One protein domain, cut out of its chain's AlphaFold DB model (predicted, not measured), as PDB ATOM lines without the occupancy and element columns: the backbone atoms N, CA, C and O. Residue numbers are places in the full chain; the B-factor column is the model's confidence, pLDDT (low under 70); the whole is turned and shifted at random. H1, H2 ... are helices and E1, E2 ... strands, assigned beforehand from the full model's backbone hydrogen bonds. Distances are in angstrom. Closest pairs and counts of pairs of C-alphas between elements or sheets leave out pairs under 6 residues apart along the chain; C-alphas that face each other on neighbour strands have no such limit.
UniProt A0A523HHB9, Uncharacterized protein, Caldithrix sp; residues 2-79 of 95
ATOM      1  N   SER A   2     212.435 202.568 192.219       86.44
ATOM      2  CA  SER A   2     212.796 203.977 192.426       86.44
ATOM      3  C   SER A   2     212.439 204.798 191.188       86.44
ATOM      4  O   SER A   2     212.331 204.247 190.095       86.44
ATOM      5  N   PHE A   3     212.251 206.101 191.358       89.75
ATOM      6  CA  PHE A   3     212.031 207.039 190.259       89.75
ATOM      7  C   PHE A   3     213.287 207.867 190.016       89.75
ATOM      8  O   PHE A   3     214.094 208.043 190.935       89.75
ATOM      9  N   ILE A   4     213.422 208.389 188.801       90.06
ATOM     10  CA  ILE A   4     214.458 209.369 188.480       90.06
ATOM     11  C   ILE A   4     214.067 210.701 189.114       90.06
ATOM     12  O   ILE A   4     212.933 211.161 188.957       90.06
ATOM     13  N   LYS A   5     214.992 211.290 189.873       91.50
ATOM     14  CA  LYS A   5     214.774 212.561 190.567       91.50
ATOM     15  C   LYS A   5     214.880 213.721 189.597       91.50
ATOM     16  O   LYS A   5     215.759 213.727 188.742       91.50
ATOM     17  N   ASN A   6     214.011 214.704 189.767       91.00
ATOM     18  CA  ASN A   6     214.071 215.932 189.001       91.00
ATOM     19  C   ASN A   6     215.276 216.773 189.466       91.00
ATOM     20  O   ASN A   6     215.403 217.014 190.667       91.00
ATOM     21  N   PRO A   7     216.186 217.184 188.564       87.69
ATOM     22  CA  PRO A   7     217.342 217.986 188.951       87.69
ATOM     23  C   PRO A   7     216.956 219.365 189.505       87.69
ATOM     24  O   PRO A   7     217.667 219.878 190.369       87.69
ATOM     25  N   ASP A   8     215.832 219.930 189.059       88.94
ATOM     26  CA  ASP A   8     215.324 221.228 189.514       88.94
ATOM     27  C   ASP A   8     214.488 221.110 190.797       88.94
ATOM     28  O   ASP A   8     214.478 222.028 191.617       88.94
ATOM     29  N   HIS A   9     213.871 219.943 191.016       89.56
ATOM     30  CA  HIS A   9     213.090 219.603 192.216       89.56
ATOM     31  C   HIS A   9     213.497 218.225 192.769       89.56
ATOM     32  O   HIS A   9     212.811 217.232 192.511       89.56
ATOM     33  N   PRO A  10     214.611 218.109 193.519       89.81
ATOM     34  CA  PRO A  10     215.193 216.821 193.930       89.81
ATOM     35  C   PRO A  10     214.294 215.917 194.792       89.81
ATOM     36  O   PRO A  10     214.596 214.733 194.995       89.81
ATOM     37  N   GLU A  11     213.224 216.472 195.351       91.25
ATOM     38  CA  GLU A  11     212.177 215.790 196.105       91.25
ATOM     39  C   GLU A  11     211.060 215.203 195.228       91.25
ATOM     40  O   GLU A  11     210.296 214.360 195.706       91.25
ATOM     41  N   LEU A  12     210.980 215.602 193.956       92.44
ATOM     42  CA  LEU A  12     209.970 215.165 192.998       92.44
ATOM     43  C   LEU A  12     210.564 214.220 191.939       92.44
ATOM     44  O   LEU A  12     211.738 214.331 191.570       92.44
ATOM     45  N   PRO A  13     209.767 213.272 191.418       93.44
ATOM     46  CA  PRO A  13     210.172 212.484 190.265       93.44
ATOM     47  C   PRO A  13     210.091 213.306 188.973       93.44
ATOM     48  O   PRO A  13     209.292 214.233 188.855       93.44
ATOM     49  N   ILE A  14     210.882 212.925 187.974       93.06
ATOM     50  CA  ILE A  14     210.744 213.430 186.603       93.06
ATOM     51  C   ILE A  14     209.473 212.857 185.975       93.06
ATOM     52  O   ILE A  14     209.146 211.690 186.186       93.06
ATOM     53  N   CYS A  15     208.762 213.654 185.176       94.50
ATOM     54  CA  CYS A  15     207.630 213.163 184.396       94.50
ATOM     55  C   CYS A  15     208.099 212.238 183.258       94.50
ATOM     56  O   CYS A  15     208.949 212.596 182.454       94.50
ATOM     57  N   LYS A  16     207.491 211.068 183.101       93.31
ATOM     58  CA  LYS A  16     207.733 210.127 182.000       93.31
ATOM     59  C   LYS A  16     207.462 210.730 180.625       93.31
ATOM     60  O   LYS A  16     208.090 210.334 179.644       93.31
ATOM     61  N   ASN A  17     206.542 211.686 180.558       94.81
ATOM     62  CA  ASN A  17     206.212 212.374 179.320       94.81
ATOM     63  C   ASN A  17     207.203 213.496 178.993       94.81
ATOM     64  O   ASN A  17     207.226 213.930 177.847       94.81
ATOM     65  N   ILE A  18     208.046 213.948 179.931       93.31
ATOM     66  CA  ILE A  18     209.067 214.946 179.612       93.31
ATOM     67  C   ILE A  18     210.268 214.280 178.931       93.31
ATOM     68  O   ILE A  18     210.798 213.251 179.364       93.31
ATOM     69  N   ARG A  19     210.675 214.854 177.803       92.31
ATOM     70  CA  ARG A  19     211.783 214.380 176.975       92.31
ATOM     71  C   ARG A  19     212.662 215.545 176.573       92.31
ATOM     72  O   ARG A  19     212.234 216.697 176.557       92.31
ATOM     73  N   THR A  20     213.893 215.228 176.211       91.25
ATOM     74  CA  THR A  20     214.834 216.196 175.652       91.25
ATOM     75  C   THR A  20     215.389 215.660 174.340       91.25
ATOM     76  O   THR A  20     215.118 214.525 173.954       91.25
ATOM     77  N   ARG A  21     216.204 216.443 173.628       88.25
ATOM     78  CA  ARG A  21     216.849 215.936 172.404       88.25
ATOM     79  C   ARG A  21     217.741 214.717 172.660       88.25
ATOM     80  O   ARG A  21     217.881 213.887 171.765       88.25
ATOM     81  N   ALA A  22     218.305 214.597 173.863       86.94
ATOM     82  CA  ALA A  22     219.138 213.462 174.251       86.94
ATOM     83  C   ALA A  22     218.368 212.131 174.225       86.94
ATOM     84  O   ALA A  22     218.957 211.110 173.884       86.94
ATOM     85  N   SER A  23     217.044 212.155 174.438       84.75
ATOM     86  CA  SER A  23     216.159 210.983 174.355       84.75
ATOM     87  C   SER A  23     216.195 210.262 173.002       84.75
ATOM     88  O   SER A  23     215.754 209.120 172.906       84.75
ATOM     89  N   TYR A  24     216.662 210.932 171.944       81.44
ATOM     90  CA  TYR A  24     216.714 210.393 170.583       81.44
ATOM     91  C   TYR A  24     218.118 209.948 170.159       81.44
ATOM     92  O   TYR A  24     218.301 209.524 169.018       81.44
ATOM     93  N   ILE A  25     219.116 210.061 171.040       84.81
ATOM     94  CA  ILE A  25     220.476 209.597 170.766       84.81
ATOM     95  C   ILE A  25     220.512 208.086 171.048       84.81
ATOM     96  O   ILE A  25     220.306 207.699 172.197       84.81
ATOM     97  N   PRO A  26     220.780 207.217 170.052       78.69
ATOM     98  CA  PRO A  26     220.709 205.758 170.223       78.69
ATOM     99  C   PRO A  26     221.622 205.185 171.314       78.69
ATOM    100  O   PRO A  26     221.323 204.125 171.857       78.69
ATOM    101  N   ASP A  27     222.707 205.885 171.641       78.25
ATOM    102  CA  ASP A  27     223.654 205.489 172.689       78.25
ATOM    103  C   ASP A  27     223.217 205.953 174.094       78.25
ATOM    104  O   ASP A  27     223.792 205.532 175.093       78.25
ATOM    105  N   MET A  28     222.180 206.796 174.192       71.19
ATOM    106  CA  MET A  28     221.581 207.284 175.443       71.19
ATOM    107  C   MET A  28     220.202 206.654 175.678       71.19
ATOM    108  O   MET A  28     219.221 207.342 175.952       71.19
ATOM    109  N   GLN A  29     220.113 205.329 175.537       66.25
ATOM    110  CA  GLN A  29     218.859 204.600 175.772       66.25
ATOM    111  C   GLN A  29     218.438 204.571 177.245       66.25
ATOM    112  O   GLN A  29     217.263 204.345 177.522       66.25
ATOM    113  N   ASP A  30     219.366 204.804 178.174       76.81
ATOM    114  CA  ASP A  30     219.037 204.909 179.593       76.81
ATOM    115  C   ASP A  30     218.512 206.307 179.926       76.81
ATOM    116  O   ASP A  30     219.039 207.314 179.462       76.81
ATOM    117  N   GLU A  31     217.494 206.383 180.774       80.75
ATOM    118  CA  GLU A  31     216.822 207.625 181.158       80.75
ATOM    119  C   GLU A  31     217.680 208.519 182.074       80.75
ATOM    120  O   GLU A  31     217.279 209.632 182.417       80.75
ATOM    121  N   HIS A  32     218.903 208.085 182.390       78.06
ATOM    122  CA  HIS A  32     219.906 208.824 183.154       78.06
ATOM    123  C   HIS A  32     220.292 210.181 182.530       78.06
ATOM    124  O   HIS A  32     220.693 211.094 183.248       78.06
ATOM    125  N   TYR A  33     220.111 210.383 181.215       81.75
ATOM    126  CA  TYR A  33     220.326 211.705 180.594       81.75
ATOM    127  C   TYR A  33     219.401 212.792 181.168       81.75
ATOM    128  O   TYR A  33     219.695 213.977 181.022       81.75
ATOM    129  N   MET A  34     218.293 212.407 181.808       85.81
ATOM    130  CA  MET A  34     217.373 213.333 182.468       85.81
ATOM    131  C   MET A  34     217.876 213.809 183.839       85.81
ATOM    132  O   MET A  34     217.359 214.795 184.353       85.81
ATOM    133  N   GLU A  35     218.886 213.155 184.424       82.62
ATOM    134  CA  GLU A  35     219.495 213.572 185.698       82.62
ATOM    135  C   GLU A  35     220.475 214.741 185.529       82.62
ATOM    136  O   GLU A  35     220.838 215.412 186.498       82.62
ATOM    137  N   ILE A  36     220.912 215.006 184.296       81.00
ATOM    138  CA  ILE A  36     221.885 216.052 183.992       81.00
ATOM    139  C   ILE A  36     221.139 217.342 183.642       81.00
ATOM    140  O   ILE A  36     220.496 217.447 182.597       81.00
ATOM    141  N   HIS A  37     221.277 218.361 184.492       77.62
ATOM    142  CA  HIS A  37     220.756 219.695 184.203       77.62
ATOM    143  C   HIS A  37     221.616 220.413 183.150       77.62
ATOM    144  O   HIS A  37     222.824 220.615 183.325       77.62
ATOM    145  N   HIS A  38     220.972 220.876 182.077       81.31
ATOM    146  CA  HIS A  38     221.584 221.703 181.042       81.31
ATOM    147  C   HIS A  38     220.825 223.040 180.914       81.31
ATOM    148  O   HIS A  38     219.659 223.025 180.532       81.31
ATOM    149  N   PRO A  39     221.474 224.208 181.122       76.94
ATOM    150  CA  PRO A  39     220.797 225.516 181.199       76.94
ATOM    151  C   PRO A  39     220.030 225.970 179.945       76.94
ATOM    152  O   PRO A  39     219.316 226.966 179.981       76.94
ATOM    153  N   PHE A  40     220.228 225.294 178.812       82.12
ATOM    154  CA  PHE A  40     219.605 225.622 177.524       82.12
ATOM    155  C   PHE A  40     218.927 224.400 176.893       82.12
ATOM    156  O   PHE A  40     218.758 224.332 175.672       82.12
ATOM    157  N   GLN A  41     218.589 223.406 177.716       88.06
ATOM    158  CA  GLN A  41     217.905 222.205 177.267       88.06
ATOM    159  C   GLN A  41     216.515 222.571 176.747       88.06
ATOM    160  O   GLN A  41     215.758 223.298 177.386       88.06
ATOM    161  N   GLN A  42     216.165 222.049 175.574       91.38
ATOM    162  CA  GLN A  42     214.787 222.091 175.099       91.38
ATOM    163  C   GLN A  42     214.054 220.846 175.586       91.38
ATOM    164  O   GLN A  42     214.545 219.725 175.401       91.38
ATOM    165  N   TYR A  43     212.877 221.067 176.160       93.38
ATOM    166  CA  TYR A  43     211.986 220.015 176.616       93.38
ATOM    167  C   TYR A  43     210.798 219.855 175.669       93.38
ATOM    168  O   TYR A  43     210.327 220.807 175.044       93.38
ATOM    169  N   TYR A  44     210.330 218.619 175.571       94.88
ATOM    170  CA  TYR A  44     209.194 218.219 174.756       94.88
ATOM    171  C   TYR A  44     208.318 217.273 175.568       94.88
ATOM    172  O   TYR A  44     208.833 216.463 176.342       94.88
ATOM    173  N   CYS A  45     207.007 217.359 175.382       95.25
ATOM    174  CA  CYS A  45     206.068 216.393 175.925       95.25
ATOM    175  C   CYS A  45     205.858 215.259 174.916       95.25
ATOM    176  O   CYS A  45     205.557 215.496 173.748       95.25
ATOM    177  N   LEU A  46     206.008 214.016 175.368       93.88
ATOM    178  CA  LEU A  46     205.795 212.810 174.572       93.88
ATOM    179  C   LEU A  46     204.320 212.611 174.202       93.88
ATOM    180  O   LEU A  46     204.029 212.026 173.165       93.88
ATOM    181  N   GLU A  47     203.398 213.103 175.029       94.44
ATOM    182  CA  GLU A  47     201.959 212.972 174.793       94.44
ATOM    183  C   GLU A  47     201.474 213.894 173.670       94.44
ATOM    184  O   GLU A  47     200.707 213.475 172.807       94.44
ATOM    185  N   THR A  48     201.962 215.136 173.637       95.25
ATOM    186  CA  THR A  48     201.577 216.122 172.617       95.25
ATOM    187  C   THR A  48     202.550 216.188 171.446       95.25
ATOM    188  O   THR A  48     202.210 216.756 170.409       95.25
ATOM    189  N   LEU A  49     203.759 215.635 171.593       94.00
ATOM    190  CA  LEU A  49     204.885 215.745 170.656       94.00
ATOM    191  C   LEU A  49     205.344 217.192 170.398       94.00
ATOM    192  O   LEU A  49     205.941 217.485 169.363       94.00
ATOM    193  N   HIS A  50     205.081 218.096 171.342       93.94
ATOM    194  CA  HIS A  50     205.416 219.518 171.254       93.94
ATOM    195  C   HIS A  50     206.070 220.021 172.547       93.94
ATOM    196  O   HIS A  50     206.142 219.319 173.552       93.94
ATOM    197  N   ASN A  51     206.539 221.267 172.535       94.62
ATOM    198  CA  ASN A  51     207.030 221.990 173.715       94.62
ATOM    199  C   ASN A  51     205.899 222.548 174.608       94.62
ATOM    200  O   ASN A  51     206.158 223.358 175.497       94.62
ATOM    201  N   VAL A  52     204.657 222.140 174.345       95.19
ATOM    202  CA  VAL A  52     203.443 222.526 175.072       95.19
ATOM    203  C   VAL A  52     202.740 221.246 175.515       95.19
ATOM    204  O   VAL A  52     202.636 220.305 174.726       95.19
ATOM    205  N   GLY A  53     202.335 221.183 176.780       94.69
ATOM    206  CA  GLY A  53     201.648 220.045 177.379       94.69
ATOM    207  C   GLY A  53     200.172 219.958 176.972       94.69
ATOM    208  O   GLY A  53     199.670 220.814 176.245       94.69
ATOM    209  N   PRO A  54     199.453 218.910 177.412       95.44
ATOM    210  CA  PRO A  54     198.016 218.766 177.155       95.44
ATOM    211  C   PRO A  54     197.154 219.770 177.943       95.44
ATOM    212  O   PRO A  54     195.946 219.845 177.736       95.44
ATOM    213  N   ASP A  55     197.776 220.518 178.852       94.31
ATOM    214  CA  ASP A  55     197.233 221.617 179.648       94.31
ATOM    215  C   ASP A  55     197.434 223.000 178.994       94.31
ATOM    216  O   ASP A  55     197.125 224.009 179.617       94.31
ATOM    217  N   ASP A  56     197.927 223.054 177.749       93.69
ATOM    218  CA  ASP A  56     198.316 224.279 177.026       93.69
ATOM    219  C   ASP A  56     199.457 225.088 177.689       93.69
ATOM    220  O   ASP A  56     199.767 226.200 177.253       93.69
ATOM    221  N   ASP A  57     200.160 224.509 178.670       94.00
ATOM    222  CA  ASP A  57     201.306 225.130 179.338       94.00
ATOM    223  C   ASP A  57     202.651 224.647 178.777       94.00
ATOM    224  O   ASP A  57     202.798 223.537 178.256       94.00
ATOM    225  N   VAL A  58     203.686 225.483 178.913       93.69
ATOM    226  CA  VAL A  58     205.048 225.156 178.460       93.69
ATOM    227  C   VAL A  58     205.583 223.942 179.216       93.69
ATOM    228  O   VAL A  58     205.387 223.808 180.420       93.69
ATOM    229  N   VAL A  59     206.282 223.059 178.510       94.00
ATOM    230  CA  VAL A  59     206.938 221.891 179.103       94.00
ATOM    231  C   VAL A  59     208.354 222.275 179.526       94.00
ATOM    232  O   VAL A  59     209.167 222.640 178.679       94.00
ATOM    233  N   CYS A  60     208.665 222.157 180.811       91.81
ATOM    234  CA  CYS A  60     210.013 222.303 181.366       91.81
ATOM    235  C   CYS A  60     210.155 221.458 182.640       91.81
ATOM    236  O   CYS A  60     209.151 221.001 183.192       91.81
ATOM    237  N   ALA A  61     211.385 221.187 183.076       89.44
ATOM    238  CA  ALA A  61     211.619 220.348 184.249       89.44
ATOM    239  C   ALA A  61     211.105 221.014 185.534       89.44
ATOM    240  O   ALA A  61     210.577 220.334 186.411       89.44
ATOM    241  N   GLU A  62     211.167 222.338 185.605       90.62
ATOM    242  CA  GLU A  62     210.741 223.136 186.747       90.62
ATOM    243  C   GLU A  62     209.219 223.086 186.955       90.62
ATOM    244  O   GLU A  62     208.759 222.980 188.088       90.62
ATOM    245  N   ASP A  63     208.424 223.108 185.883       91.56
ATOM    246  CA  ASP A  63     206.961 223.189 185.996       91.56
ATOM    247  C   ASP A  63     206.253 221.852 185.724       91.56
ATOM    248  O   ASP A  63     205.044 221.731 185.937       91.56
ATOM    249  N   CYS A  64     206.956 220.828 185.230       93.62
ATOM    250  CA  CYS A  64     206.380 219.505 184.979       93.62
ATOM    251  C   CYS A  64     206.371 218.658 186.262       93.62
ATOM    252  O   CYS A  64     207.149 217.716 186.422       93.62
ATOM    253  N   THR A  65     205.482 219.024 187.185       93.12
ATOM    254  CA  THR A  65     205.334 218.432 188.523       93.12
ATOM    255  C   THR A  65     204.099 217.518 188.623       93.12
ATOM    256  O   THR A  65     203.263 217.516 187.712       93.12
ATOM    257  N   PRO A  66     203.937 216.758 189.731       95.38
ATOM    258  CA  PRO A  66     202.759 215.918 189.978       95.38
ATOM    259  C   PRO A  66     201.397 216.622 189.950       95.38
ATOM    260  O   PRO A  66     200.379 215.939 189.884       95.38
ATOM    261  N   ASP A  67     201.365 217.955 189.990       93.75
ATOM    262  CA  ASP A  67     200.125 218.729 189.917       93.75
ATOM    263  C   ASP A  67     199.566 218.827 188.485       93.75
ATOM    264  O   ASP A  67     198.398 219.181 188.299       93.75
ATOM    265  N   ARG A  68     200.363 218.494 187.457       93.38
ATOM    266  CA  ARG A  68     199.895 218.467 186.065       93.38
ATOM    267  C   ARG A  68     199.023 217.250 185.778       93.38
ATOM    268  O   ARG A  68     199.300 216.137 186.215       93.38
ATOM    269  N   ILE A  69     198.012 217.446 184.932       92.38
ATOM    270  CA  ILE A  69     196.991 216.430 184.628       92.38
ATOM    271  C   ILE A  69     197.556 215.139 184.018       92.38
ATOM    272  O   ILE A  69     197.037 214.055 184.271       92.38
ATOM    273  N   CYS A  70     198.619 215.254 183.224       92.88
ATOM    274  CA  CYS A  70     199.245 214.143 182.513       92.88
ATOM    275  C   CYS A  70     200.504 213.606 183.201       92.88
ATOM    276  O   CYS A  70     201.312 212.915 182.572       92.88
ATOM    277  N   PHE A  71     200.752 214.003 184.450       95.62
ATOM    278  CA  PHE A  71     201.976 213.623 185.126       95.62
ATOM    279  C   PHE A  71     201.989 212.121 185.432       95.62
ATOM    280  O   PHE A  71     201.158 211.606 186.177       95.62
ATOM    281  N   GLU A  72     202.999 211.428 184.912       95.25
ATOM    282  CA  GLU A  72     203.344 210.062 185.306       95.25
ATOM    283  C   GLU A  72     204.806 210.045 185.752       95.25
ATOM    284  O   GLU A  72     205.650 210.547 185.016       95.25
ATOM    285  N   PRO A  73     205.160 209.474 186.912       93.88
ATOM    286  CA  PRO A  73     206.542 209.482 187.372       93.88
ATOM    287  C   PRO A  73     207.417 208.516 186.558       93.88
ATOM    288  O   PRO A  73     207.034 207.376 186.284       93.88
ATOM    289  N   LEU A  74     208.619 208.966 186.203       91.31
ATOM    290  CA  LEU A  74     209.589 208.202 185.432       91.31
ATOM    291  C   LEU A  74     210.345 207.214 186.317       91.31
ATOM    292  O   LEU A  74     211.046 207.597 187.255       91.31
ATOM    293  N   LEU A  75     210.165 205.926 186.037       89.25
ATOM    294  CA  LEU A  75     210.776 204.841 186.797       89.25
ATOM    295  C   LEU A  75     212.237 204.683 186.392       89.25
ATOM    296  O   LEU A  75     212.534 204.534 185.215       89.25
ATOM    297  N   ALA A  76     213.136 204.623 187.370       83.44
ATOM    298  CA  ALA A  76     214.510 204.237 187.101       83.44
ATOM    299  C   ALA A  76     214.512 202.787 186.597       83.44
ATOM    300  O   ALA A  76     214.141 201.858 187.328       83.44
ATOM    301  N   SER A  77     214.907 202.601 185.340       75.94
ATOM    302  CA  SER A  77     215.157 201.282 184.774       75.94
ATOM    303  C   SER A  77     216.235 200.607 185.620       75.94
ATOM    304  O   SER A  77     217.359 201.091 185.695       75.94
ATOM    305  N   THR A  78     215.922 199.505 186.303       57.97
ATOM    306  CA  THR A  78     216.936 198.714 187.018       57.97
ATOM    307  C   THR A  78     217.813 197.981 186.006       57.97
ATOM    308  O   THR A  78     217.640 196.785 185.787       57.97
ATOM    309  N   VAL A  79     218.740 198.693 185.370       51.06
ATOM    310  CA  VAL A  79     219.859 198.081 184.657       51.06
ATOM    311  C   VAL A  79     220.964 197.900 185.689       51.06
ATOM    312  O   VAL A  79     221.647 198.840 186.083       51.06
TER     313      VAL A  79
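What this domain is: This is residues 2 to 79 of the 95 residues of an uncharacterized protein of Caldithrix sp (UniProt A0A523HHB9). With little regular structure, this is a small body of loops round a two-strand antiparallel ribbon, E1 - E2, with two short helices, H1 and H2, near one end. Residues 46 to 79 loop out beyond the other end and fold back to the first residues; residues 24 to 29 stick out. There are 78 printed residues, with E1, H1, H2, E2 in order, 15 residues in named elements, mixed class. It is compact, radius of gyration of the C-alphas 11.6 A, spanning 34 by 25 by 22 A.

How they stand to each other: Start at E1, residues 18 to 20; E2, residues 43 to 45, is its antiparallel neighbour at 136 degrees, N 19 and O 44 within hydrogen-bond range at 2.8 A. H1, residues 21 to 24, and H2, residues 31 to 35, only just touch, with 3 pairs of C-alphas within 8 A, the closest Ala 22 and Tyr 33 at 6.7 A. H1 is too short for an O i to N i+4 pair; H2 has 0 of 1 within range, but 2 of 2 O i to N i+3 pairs.

Where its parts are: Find C-alpha 18 at (209.067, 214.946, 179.612), where E1 begins its 7.1 A; H2 spans 7.9 A from first to last C-alpha, and E2 ends at C-alpha 45 at (206.068, 216.393, 175.925).

The domain as a whole: The printed part has no cut; pLDDT is under 70 at residues 29, 78 and 79.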